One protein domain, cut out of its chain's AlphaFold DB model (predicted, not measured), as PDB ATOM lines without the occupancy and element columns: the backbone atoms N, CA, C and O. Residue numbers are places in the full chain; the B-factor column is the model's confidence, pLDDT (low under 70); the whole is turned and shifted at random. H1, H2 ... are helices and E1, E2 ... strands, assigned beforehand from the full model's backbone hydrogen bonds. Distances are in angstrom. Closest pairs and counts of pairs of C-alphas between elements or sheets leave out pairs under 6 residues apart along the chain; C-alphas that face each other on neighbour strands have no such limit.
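Overview. This is residues 17 to 92 of the 100 residues of an uncharacterized protein of Desulfuromonas sp (UniProt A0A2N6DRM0). Little of this domain is regular structure: an antiparallel hairpin of E1 and E2 and a pair of helices, H1 and H2, set nearly at right angles, are joined by a long looping stretch, residues 40 to 67. The 76 printed residues run E1, E2, H1, H2, a mixed class with 29 residues in named elements. The whole is compact, with a radius of gyration of the C-alphas of 13.0 A and spans of 36 by 32 by 23 A.

Arrangement. E1, residues 23 to 27, and E2, residues 33 to 39, form a hairpin at 147 degrees; N 34 and O 26 are 2.8 A apart, within hydrogen-bond range. H1, residues 68 to 73, touches H2, residues 82 to 92, about perpendicular at 83 degrees; their closest C-alphas, Val 71 and Arg 84, are 6.4 A apart. O i to N i+4 pairs are within range in 1 of 2 for H1 and 5 of 7 for H2. E1 is apart from both helices, and E2 from H2.

Along the chain. E2 is 15.7 A long, H2 15.4 A, E1 13.2 A and H1 9.3 A. C-alpha 23 is at (20.588, 49.333, -7.036), C-alpha 92 at (-2.343, 31.644, -15.704).

Size, cuts and confidence. The farthest C-alphas, Arg 41 and Val 92, are 37.6 A apart. The printed part has no cut; E2 to H1 is a long link. Residues 90 to 92 have pLDDT under 70.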
ATOM      1  N   ARG A  17      19.747  37.627 -13.539       88.62
ATOM      2  CA  ARG A  17      20.953  38.379 -13.140       88.62
ATOM      3  C   ARG A  17      21.030  39.784 -13.751       88.62
ATOM      4  O   ARG A  17      22.107  40.274 -14.049       88.62
ATOM      5  N   CYS A  18      19.885  40.453 -13.895       90.88
ATOM      6  CA  CYS A  18      19.779  41.763 -14.547       90.88
ATOM      7  C   CYS A  18      20.332  42.941 -13.723       90.88
ATOM      8  O   CYS A  18      20.331  44.074 -14.201       90.88
ATOM      9  N   GLY A  19      20.720  42.706 -12.464       89.62
ATOM     10  CA  GLY A  19      21.327  43.709 -11.586       89.62
ATOM     11  C   GLY A  19      20.366  44.758 -11.021       89.62
ATOM     12  O   GLY A  19      20.771  45.534 -10.164       89.62
ATOM     13  N   LEU A  20      19.089  44.776 -11.423       89.69
ATOM     14  CA  LEU A  20      18.112  45.789 -10.985       89.69
ATOM     15  C   LEU A  20      17.858  45.775  -9.465       89.69
ATOM     16  O   LEU A  20      17.620  46.824  -8.861       89.69
ATOM     17  N   CYS A  21      17.952  44.606  -8.829       90.50
ATOM     18  CA  CYS A  21      17.873  44.478  -7.372       90.50
ATOM     19  C   CYS A  21      19.136  44.971  -6.646       90.50
ATOM     20  O   CYS A  21      19.068  45.231  -5.453       90.50
ATOM     21  N   CYS A  22      20.264  45.141  -7.345       92.44
ATOM     22  CA  CYS A  22      21.524  45.614  -6.766       92.44
ATOM     23  C   CYS A  22      21.624  47.142  -6.696       92.44
ATOM     24  O   CYS A  22      22.629  47.654  -6.219       92.44
ATOM     25  N   PHE A  23      20.637  47.882  -7.194       91.81
ATOM     26  CA  PHE A  23      20.588  49.333  -7.036       91.81
ATOM     27  C   PHE A  23      19.865  49.708  -5.752       91.81
ATOM     28  O   PHE A  23      18.863  49.075  -5.404       91.81
ATOM     29  N   GLU A  24      20.328  50.773  -5.108       91.06
ATOM     30  CA  GLU A  24      19.710  51.315  -3.905       91.06
ATOM     31  C   GLU A  24      18.213  51.594  -4.123       91.06
ATOM     32  O   GLU A  24      17.781  52.067  -5.183       91.06
ATOM     33  N   LYS A  25      17.417  51.256  -3.107       89.69
ATOM     34  CA  LYS A  25      15.978  51.504  -3.055       89.69
ATOM     35  C   LYS A  25      15.720  52.537  -1.973       89.69
ATOM     36  O   LYS A  25      16.100  52.337  -0.823       89.69
ATOM     37  N   THR A  26      15.069  53.627  -2.344       91.25
ATOM     38  CA  THR A  26      14.652  54.671  -1.407       91.25
ATOM     39  C   THR A  26      13.148  54.867  -1.500       91.25
ATOM     40  O   THR A  26      12.515  54.445  -2.467       91.25
ATOM     41  N   VAL A  27      12.557  55.457  -0.468       92.62
ATOM     42  CA  VAL A  27      11.126  55.762  -0.441       92.62
ATOM     43  C   VAL A  27      10.961  57.258  -0.670       92.62
ATOM     44  O   VAL A  27      11.597  58.069   0.003       92.62
ATOM     45  N   ASP A  28      10.135  57.632  -1.646       92.81
ATOM     46  CA  ASP A  28       9.838  59.034  -1.919       92.81
ATOM     47  C   ASP A  28       8.921  59.646  -0.838       92.81
ATOM     48  O   ASP A  28       8.391  58.971   0.044       92.81
ATOM     49  N   ARG A  29       8.675  60.958  -0.919       94.44
ATOM     50  CA  ARG A  29       7.810  61.676   0.041       94.44
ATOM     51  C   ARG A  29       6.351  61.197   0.063       94.44
ATOM     52  O   ARG A  29       5.602  61.596   0.947       94.44
ATOM     53  N   ARG A  30       5.928  60.409  -0.926       94.00
ATOM     54  CA  ARG A  30       4.582  59.838  -1.062       94.00
ATOM     55  C   ARG A  30       4.534  58.373  -0.624       94.00
ATOM     56  O   ARG A  30       3.489  57.752  -0.783       94.00
ATOM     57  N   GLY A  31       5.632  57.825  -0.101       91.88
ATOM     58  CA  GLY A  31       5.692  56.438   0.350       91.88
ATOM     59  C   GLY A  31       5.942  55.422  -0.767       91.88
ATOM     60  O   GLY A  31       5.752  54.236  -0.534       91.88
ATOM     61  N   ARG A  32       6.347  55.849  -1.972       91.12
ATOM     62  CA  ARG A  32       6.601  54.929  -3.095       91.12
ATOM     63  C   ARG A  32       8.070  54.553  -3.170       91.12
ATOM     64  O   ARG A  32       8.932  55.420  -3.015       91.12
ATOM     65  N   PHE A  33       8.354  53.293  -3.481       91.44
ATOM     66  CA  PHE A  33       9.722  52.860  -3.723       91.44
ATOM     67  C   PHE A  33      10.242  53.414  -5.050       91.44
ATOM     68  O   PHE A  33       9.607  53.302  -6.096       91.44
ATOM     69  N   VAL A  34      11.434  53.996  -5.008       90.69
ATOM     70  CA  VAL A  34      12.169  54.462  -6.179       90.69
ATOM     71  C   VAL A  34      13.546  53.812  -6.197       90.69
ATOM     72  O   VAL A  34      14.232  53.706  -5.179       90.69
ATOM     73  N   THR A  35      13.942  53.334  -7.374       91.00
ATOM     74  CA  THR A  35      15.289  52.803  -7.589       91.00
ATOM     75  C   THR A  35      16.223  53.945  -7.962       91.00
ATOM     76  O   THR A  35      15.986  54.633  -8.953       91.00
ATOM     77  N   SER A  36      17.284  54.128  -7.183       90.69
ATOM     78  CA  SER A  36      18.332  55.113  -7.451       90.69
ATOM     79  C   SER A  36      19.294  54.619  -8.542       90.69
ATOM     80  O   SER A  36      19.407  53.423  -8.808       90.69
ATOM     81  N   CYS A  37      20.085  55.527  -9.117       90.69
ATOM     82  CA  CYS A  37      21.182  55.182 -10.035       90.69
ATOM     83  C   CYS A  37      22.465  54.723  -9.312       90.69
ATOM     84  O   CYS A  37      23.521  54.642  -9.936       90.69
ATOM     85  N   VAL A  38      22.393  54.465  -8.003       92.12
ATOM     86  CA  VAL A  38      23.533  54.076  -7.165       92.12
ATOM     87  C   VAL A  38      23.570  52.548  -7.054       92.12
ATOM     88  O   VAL A  38      22.660  51.965  -6.456       92.12
ATOM     89  N   PRO A  39      24.570  51.877  -7.648       92.31
ATOM     90  CA  PRO A  39      24.712  50.432  -7.556       92.31
ATOM     91  C   PRO A  39      25.411  50.010  -6.256       92.31
ATOM     92  O   PRO A  39      26.238  50.745  -5.717       92.31
ATOM     93  N   CYS A  40      25.135  48.793  -5.786       92.06
ATOM     94  CA  CYS A  40      25.901  48.166  -4.709       92.06
ATOM     95  C   CYS A  40      27.349  47.909  -5.153       92.06
ATOM     96  O   CYS A  40      27.641  47.780  -6.349       92.06
ATOM     97  N   ARG A  41      28.269  47.770  -4.191       91.50
ATOM     98  CA  ARG A  41      29.713  47.662  -4.475       91.50
ATOM     99  C   ARG A  41      30.089  46.400  -5.256       91.50
ATOM    100  O   ARG A  41      31.177  46.316  -5.821       91.50
ATOM    101  N   HIS A  42      29.209  45.402  -5.262       92.38
ATOM    102  CA  HIS A  42      29.417  44.115  -5.919       92.38
ATOM    103  C   HIS A  42      28.729  43.993  -7.286       92.38
ATOM    104  O   HIS A  42      28.843  42.939  -7.921       92.38
ATOM    105  N   LEU A  43      28.021  45.027  -7.754       93.19
ATOM    106  CA  LEU A  43      27.459  45.034  -9.099       93.19
ATOM    107  C   LEU A  43      28.559  45.325 -10.125       93.19
ATOM    108  O   LEU A  43      29.251  46.337 -10.058       93.19
ATOM    109  N   ASP A  44      28.695  44.453 -11.118       92.31
ATOM    110  CA  ASP A  44      29.418  44.787 -12.336       92.31
ATOM    111  C   ASP A  44      28.491  45.604 -13.245       92.31
ATOM    112  O   ASP A  44      27.520  45.078 -13.780       92.31
ATOM    113  N   ILE A  45      28.762  46.901 -13.399       88.31
ATOM    114  CA  ILE A  45      27.911  47.814 -14.181       88.31
ATOM    115  C   ILE A  45      28.001  47.517 -15.688       88.31
ATOM    116  O   ILE A  45      27.046  47.775 -16.420       88.31
ATOM    117  N   VAL A  46      29.116  46.939 -16.150       89.19
ATOM    118  CA  VAL A  46      29.338  46.612 -17.565       89.19
ATOM    119  C   VAL A  46      28.515  45.387 -17.949       89.19
ATOM    120  O   VAL A  46      27.756  45.431 -18.913       89.19
ATOM    121  N   SER A  47      28.611  44.310 -17.167       89.12
ATOM    122  CA  SER A  47      27.858  43.068 -17.409       89.12
ATOM    123  C   SER A  47      26.474  43.044 -16.746       89.12
ATOM    124  O   SER A  47      25.724  42.081 -16.907       89.12
ATOM    125  N   ARG A  48      26.135  44.088 -15.976       88.81
ATOM    126  CA  ARG A  48      24.926  44.217 -15.138       88.81
ATOM    127  C   ARG A  48      24.690  43.042 -14.186       88.81
ATOM    128  O   ARG A  48      23.567  42.823 -13.748       88.81
ATOM    129  N   SER A  49      25.743  42.312 -13.833       89.38
ATOM    130  CA  SER A  49      25.660  41.083 -13.044       89.38
ATOM    131  C   SER A  49      26.284  41.256 -11.660       89.38
ATOM    132  O   SER A  49      27.329  41.885 -11.495       89.38
ATOM    133  N   CYS A  50      25.658  40.672 -10.635       91.31
ATOM    134  CA  CYS A  50      26.218  40.657  -9.284       91.31
ATOM    135  C   CYS A  50      27.400  39.679  -9.214       91.31
ATOM    136  O   CYS A  50      27.235  38.480  -9.448       91.31
ATOM    137  N   ARG A  51      28.586  40.176  -8.841       91.06
ATOM    138  CA  ARG A  51      29.818  39.370  -8.747       91.06
ATOM    139  C   ARG A  51      29.768  38.320  -7.637       91.06
ATOM    140  O   ARG A  51      30.472  37.320  -7.704       91.06
ATOM    141  N   VAL A  52      28.940  38.548  -6.620       91.25
ATOM    142  CA  VAL A  52      28.826  37.700  -5.424       91.25
ATOM    143  C   VAL A  52      27.425  37.116  -5.268       91.25
ATOM    144  O   VAL A  52      27.009  36.827  -4.156       91.25
ATOM    145  N   TYR A  53      26.682  36.927  -6.364       89.50
ATOM    146  CA  TYR A  53      25.265  36.546  -6.319       89.50
ATOM    147  C   TYR A  53      24.968  35.347  -5.398       89.50
ATOM    148  O   TYR A  53      24.044  35.414  -4.592       89.50
ATOM    149  N   SER A  54      25.780  34.286  -5.456       88.06
ATOM    150  CA  SER A  54      25.615  33.088  -4.614       88.06
ATOM    151  C   SER A  54      25.899  33.322  -3.128       88.06
ATOM    152  O   SER A  54      25.407  32.572  -2.298       88.06
ATOM    153  N   LYS A  55      26.673  34.360  -2.793       89.00
ATOM    154  CA  LYS A  55      27.068  34.728  -1.423       89.00
ATOM    155  C   LYS A  55      26.491  36.078  -0.993       89.00
ATOM    156  O   LYS A  55      26.956  36.692  -0.037       89.00
ATOM    157  N   ARG A  56      25.488  36.586  -1.719       90.56
ATOM    158  CA  ARG A  56      24.970  37.955  -1.554       90.56
ATOM    159  C   ARG A  56      24.377  38.207  -0.166       90.56
ATOM    160  O   ARG A  56      24.428  39.326   0.326       90.56
ATOM    161  N   LEU A  57      23.851  37.161   0.467       89.44
ATOM    162  CA  LEU A  57      23.298  37.219   1.820       89.44
ATOM    163  C   LEU A  57      24.399  37.270   2.895       89.44
ATOM    164  O   LEU A  57      24.150  37.741   3.998       89.44
ATOM    165  N   GLU A  58      25.620  36.836   2.570       90.31
ATOM    166  CA  GLU A  58      26.759  36.789   3.498       90.31
ATOM    167  C   GLU A  58      27.574  38.093   3.491       90.31
ATOM    168  O   GLU A  58      28.179  38.456   4.493       90.31
ATOM    169  N   VAL A  59      27.584  38.826   2.371       85.19
ATOM    170  CA  VAL A  59      28.372  40.069   2.209       85.19
ATOM    171  C   VAL A  59      27.789  41.289   2.932       85.19
ATOM    172  O   VAL A  59      28.460  42.314   3.020       85.19
ATOM    173  N   GLY A  60      26.566  41.206   3.468       73.25
ATOM    174  CA  GLY A  60      26.019  42.227   4.372       73.25
ATOM    175  C   GLY A  60      25.555  43.538   3.721       73.25
ATOM    176  O   GLY A  60      25.295  44.503   4.431       73.25
ATOM    177  N   GLU A  61      25.394  43.601   2.394       79.94
ATOM    178  CA  GLU A  61      24.915  44.804   1.678       79.94
ATOM    179  C   GLU A  61      23.380  44.938   1.645       79.94
ATOM    180  O   GLU A  61      22.807  45.415   0.668       79.94
ATOM    181  N   GLY A  62      22.682  44.462   2.680       81.88
ATOM    182  CA  GLY A  62      21.213  44.512   2.727       81.88
ATOM    183  C   GLY A  62      20.523  43.685   1.633       81.88
ATOM    184  O   GLY A  62      19.345  43.892   1.347       81.88
ATOM    185  N   CYS A  63      21.242  42.751   1.004       88.81
ATOM    186  CA  CYS A  63      20.653  41.813   0.058       88.81
ATOM    187  C   CYS A  63      19.657  40.907   0.785       88.81
ATOM    188  O   CYS A  63      19.990  40.288   1.794       88.81
ATOM    189  N   VAL A  64      18.453  40.793   0.234       88.19
ATOM    190  CA  VAL A  64      17.394  39.931   0.764       88.19
ATOM    191  C   VAL A  64      17.228  38.683  -0.093       88.19
ATOM    192  O   VAL A  64      17.459  38.696  -1.308       88.19
ATOM    193  N   GLN A  65      16.811  37.588   0.540       88.62
ATOM    194  CA  GLN A  65      16.376  36.402  -0.183       88.62
ATOM    195  C   GLN A  65      14.982  36.673  -0.749       88.62
ATOM    196  O   GLN A  65      14.014  36.783  -0.002       88.62
ATOM    197  N   LEU A  66      14.890  36.801  -2.070       89.38
ATOM    198  CA  LEU A  66      13.628  37.001  -2.771       89.38
ATOM    199  C   LEU A  66      12.835  35.702  -2.752       89.38
ATOM    200  O   LEU A  66      12.994  34.908  -3.660       89.38
ATOM    201  N   THR A  67      12.025  35.452  -1.727       89.19
ATOM    202  CA  THR A  67      11.086  34.321  -1.716       89.19
ATOM    203  C   THR A  67       9.820  34.668  -2.494       89.19
ATOM    204  O   THR A  67       9.525  35.838  -2.733       89.19
ATOM    205  N   SER A  68       9.048  33.660  -2.892       87.62
ATOM    206  CA  SER A  68       7.770  33.857  -3.585       87.62
ATOM    207  C   SER A  68       6.791  34.728  -2.796       87.62
ATOM    208  O   SER A  68       6.097  35.546  -3.390       87.62
ATOM    209  N   GLU A  69       6.766  34.585  -1.473       88.00
ATOM    210  CA  GLU A  69       5.979  35.414  -0.560       88.00
ATOM    211  C   GLU A  69       6.493  36.854  -0.550       88.00
ATOM    212  O   GLU A  69       5.733  37.771  -0.840       88.00
ATOM    213  N   LEU A  70       7.799  37.059  -0.339       88.81
ATOM    214  CA  LEU A  70       8.386  38.400  -0.319       88.81
ATOM    215  C   LEU A  70       8.166  39.138  -1.643       88.81
ATOM    216  O   LEU A  70       7.887  40.330  -1.648       88.81
ATOM    217  N   VAL A  71       8.294  38.440  -2.773       91.00
ATOM    218  CA  VAL A  71       8.148  39.037  -4.107       91.00
ATOM    219  C   VAL A  71       6.712  39.506  -4.376       91.00
ATOM    220  O   VAL A  71       6.539  40.443  -5.153       91.00
ATOM    221  N   ARG A  72       5.690  38.922  -3.730       88.44
ATOM    222  CA  ARG A  72       4.294  39.392  -3.850       88.44
ATOM    223  C   ARG A  72       4.100  40.776  -3.244       88.44
ATOM    224  O   ARG A  72       3.372  41.578  -3.818       88.44
ATOM    225  N   ASP A  73       4.780  41.047  -2.136       88.25
ATOM    226  CA  ASP A  73       4.704  42.316  -1.408       88.25
ATOM    227  C   ASP A  73       5.841  43.293  -1.778       88.25
ATOM    228  O   ASP A  73       5.861  44.448  -1.347       88.25
ATOM    229  N   ALA A  74       6.807  42.863  -2.597       88.56
ATOM    230  CA  ALA A  74       7.960  43.662  -3.004       88.56
ATOM    231  C   ALA A  74       7.622  44.661  -4.126       88.56
ATOM    232  O   ALA A  74       8.032  44.495  -5.275       88.56
ATOM    233  N   ASP A  75       6.951  45.758  -3.771       87.06
ATOM    234  CA  ASP A  75       6.634  46.877  -4.681       87.06
ATOM    235  C   ASP A  75       7.890  47.546  -5.287       87.06
ATOM    236  O   ASP A  75       7.871  48.106  -6.380       87.06
ATOM    237  N   TRP A  76       9.039  47.413  -4.619       89.69
ATOM    238  CA  TRP A  76      10.335  47.915  -5.088       89.69
ATOM    239  C   TRP A  76      10.954  47.102  -6.238       89.69
ATOM    240  O   TRP A  76      11.956  47.535  -6.823       89.69
ATOM    241  N   LEU A  77      10.410  45.921  -6.557       91.25
ATOM    242  CA  LEU A  77      10.829  45.130  -7.710       91.25
ATOM    243  C   LEU A  77      10.063  45.566  -8.966       91.25
ATOM    244  O   LEU A  77       8.836  45.622  -8.944       91.25
ATOM    245  N   PRO A  78      10.749  45.779 -10.102       89.19
ATOM    246  CA  PRO A  78      10.077  46.122 -11.350       89.19
ATOM    247  C   PRO A  78       9.219  44.957 -11.856       89.19
ATOM    248  O   PRO A  78       9.587  43.796 -11.672       89.19
ATOM    249  N   ASP A  79       8.133  45.246 -12.575       89.12
ATOM    250  CA  ASP A  79       7.264  44.223 -13.184       89.12
ATOM    251  C   ASP A  79       8.010  43.312 -14.172       89.12
ATOM    252  O   ASP A  79       7.662  42.148 -14.346       89.12
ATOM    253  N   SER A  80       9.105  43.800 -14.762       89.62
ATOM    254  CA  SER A  80       9.992  43.006 -15.618       89.62
ATOM    255  C   SER A  80      10.879  42.018 -14.846       89.62
ATOM    256  O   SER A  80      11.643  41.270 -15.460       89.62
ATOM    257  N   CYS A  81      10.847  42.010 -13.510       91.69
ATOM    258  CA  CYS A  81      11.616  41.075 -12.697       91.69
ATOM    259  C   CYS A  81      11.143  39.640 -12.953       91.69
ATOM    260  O   CYS A  81       9.958  39.342 -12.830       91.69
ATOM    261  N   ALA A  82      12.075  38.738 -13.260       91.31
ATOM    262  CA  ALA A  82      11.753  37.349 -13.574       91.31
ATOM    263  C   ALA A  82      10.983  36.639 -12.446       91.31
ATOM    264  O   ALA A  82      10.053  35.893 -12.723       91.31
ATOM    265  N   TYR A  83      11.282  36.949 -11.179       90.69
ATOM    266  CA  TYR A  83      10.521  36.424 -10.043       90.69
ATOM    267  C   TYR A  83       9.062  36.913 -10.030       90.69
ATOM    268  O   TYR A  83       8.159  36.124  -9.767       90.69
ATOM    269  N   ARG A  84       8.807  38.196 -10.350       90.69
ATOM    270  CA  ARG A  84       7.435  38.735 -10.450       90.69
ATOM    271  C   ARG A  84       6.688  38.121 -11.634       90.69
ATOM    272  O   ARG A  84       5.533  37.732 -11.488       90.69
ATOM    273  N   GLN A  85       7.360  37.972 -12.775       90.31
ATOM    274  CA  GLN A  85       6.785  37.325 -13.956       90.31
ATOM    275  C   GLN A  85       6.445  35.854 -13.700       90.31
ATOM    276  O   GLN A  85       5.361  35.414 -14.065       90.31
ATOM    277  N   ALA A  86       7.319  35.108 -13.019       87.50
ATOM    278  CA  ALA A  86       7.053  33.720 -12.657       87.50
ATOM    279  C   ALA A  86       5.796  33.595 -11.784       87.50
ATOM    280  O   ALA A  86       4.946  32.755 -12.060       87.50
ATOM    281  N   LEU A  87       5.617  34.476 -10.793       85.62
ATOM    282  CA  LEU A  87       4.389  34.501  -9.992       85.62
ATOM    283  C   LEU A  87       3.145  34.804 -10.828       85.62
ATOM    284  O   LEU A  87       2.116  34.168 -10.620       85.62
ATOM    285  N   ASN A  88       3.235  35.748 -11.765       79.25
ATOM    286  CA  ASN A  88       2.122  36.079 -12.651       79.25
ATOM    287  C   ASN A  88       1.764  34.908 -13.583       79.25
ATOM    288  O   ASN A  88       0.589  34.625 -13.800       79.25
ATOM    289  N   ASN A  89       2.766  34.182 -14.082       70.62
ATOM    290  CA  ASN A  89       2.556  33.034 -14.963       70.62
ATOM    291  C   ASN A  89       1.931  31.838 -14.226       70.62
ATOM    292  O   ASN A  89       1.062  31.177 -14.787       70.62
ATOM    293  N   LEU A  90       2.265  31.611 -12.950       60.41
ATOM    294  CA  LEU A  90       1.628  30.564 -12.132       60.41
ATOM    295  C   LEU A  90       0.124  30.799 -11.916       60.41
ATOM    296  O   LEU A  90      -0.614  29.851 -11.659       60.41
ATOM    297  N   VAL A  91      -0.349  32.046 -12.015       51.91
ATOM    298  CA  VAL A  91      -1.787  32.365 -11.951       51.91
ATOM    299  C   VAL A  91      -2.499  31.976 -13.252       51.91
ATOM    300  O   VAL A  91      -3.679  31.626 -13.227       51.91
ATOM    301  N   VAL A  92      -1.792  31.991 -14.385       49.84
ATOM    302  CA  VAL A  92      -2.343  31.644 -15.704       49.84
ATOM    303  C   VAL A  92      -2.445  30.126 -15.890       49.84
ATOM    304  O   VAL A  92      -3.431  29.646 -16.447       49.84
TER     305      VAL A  92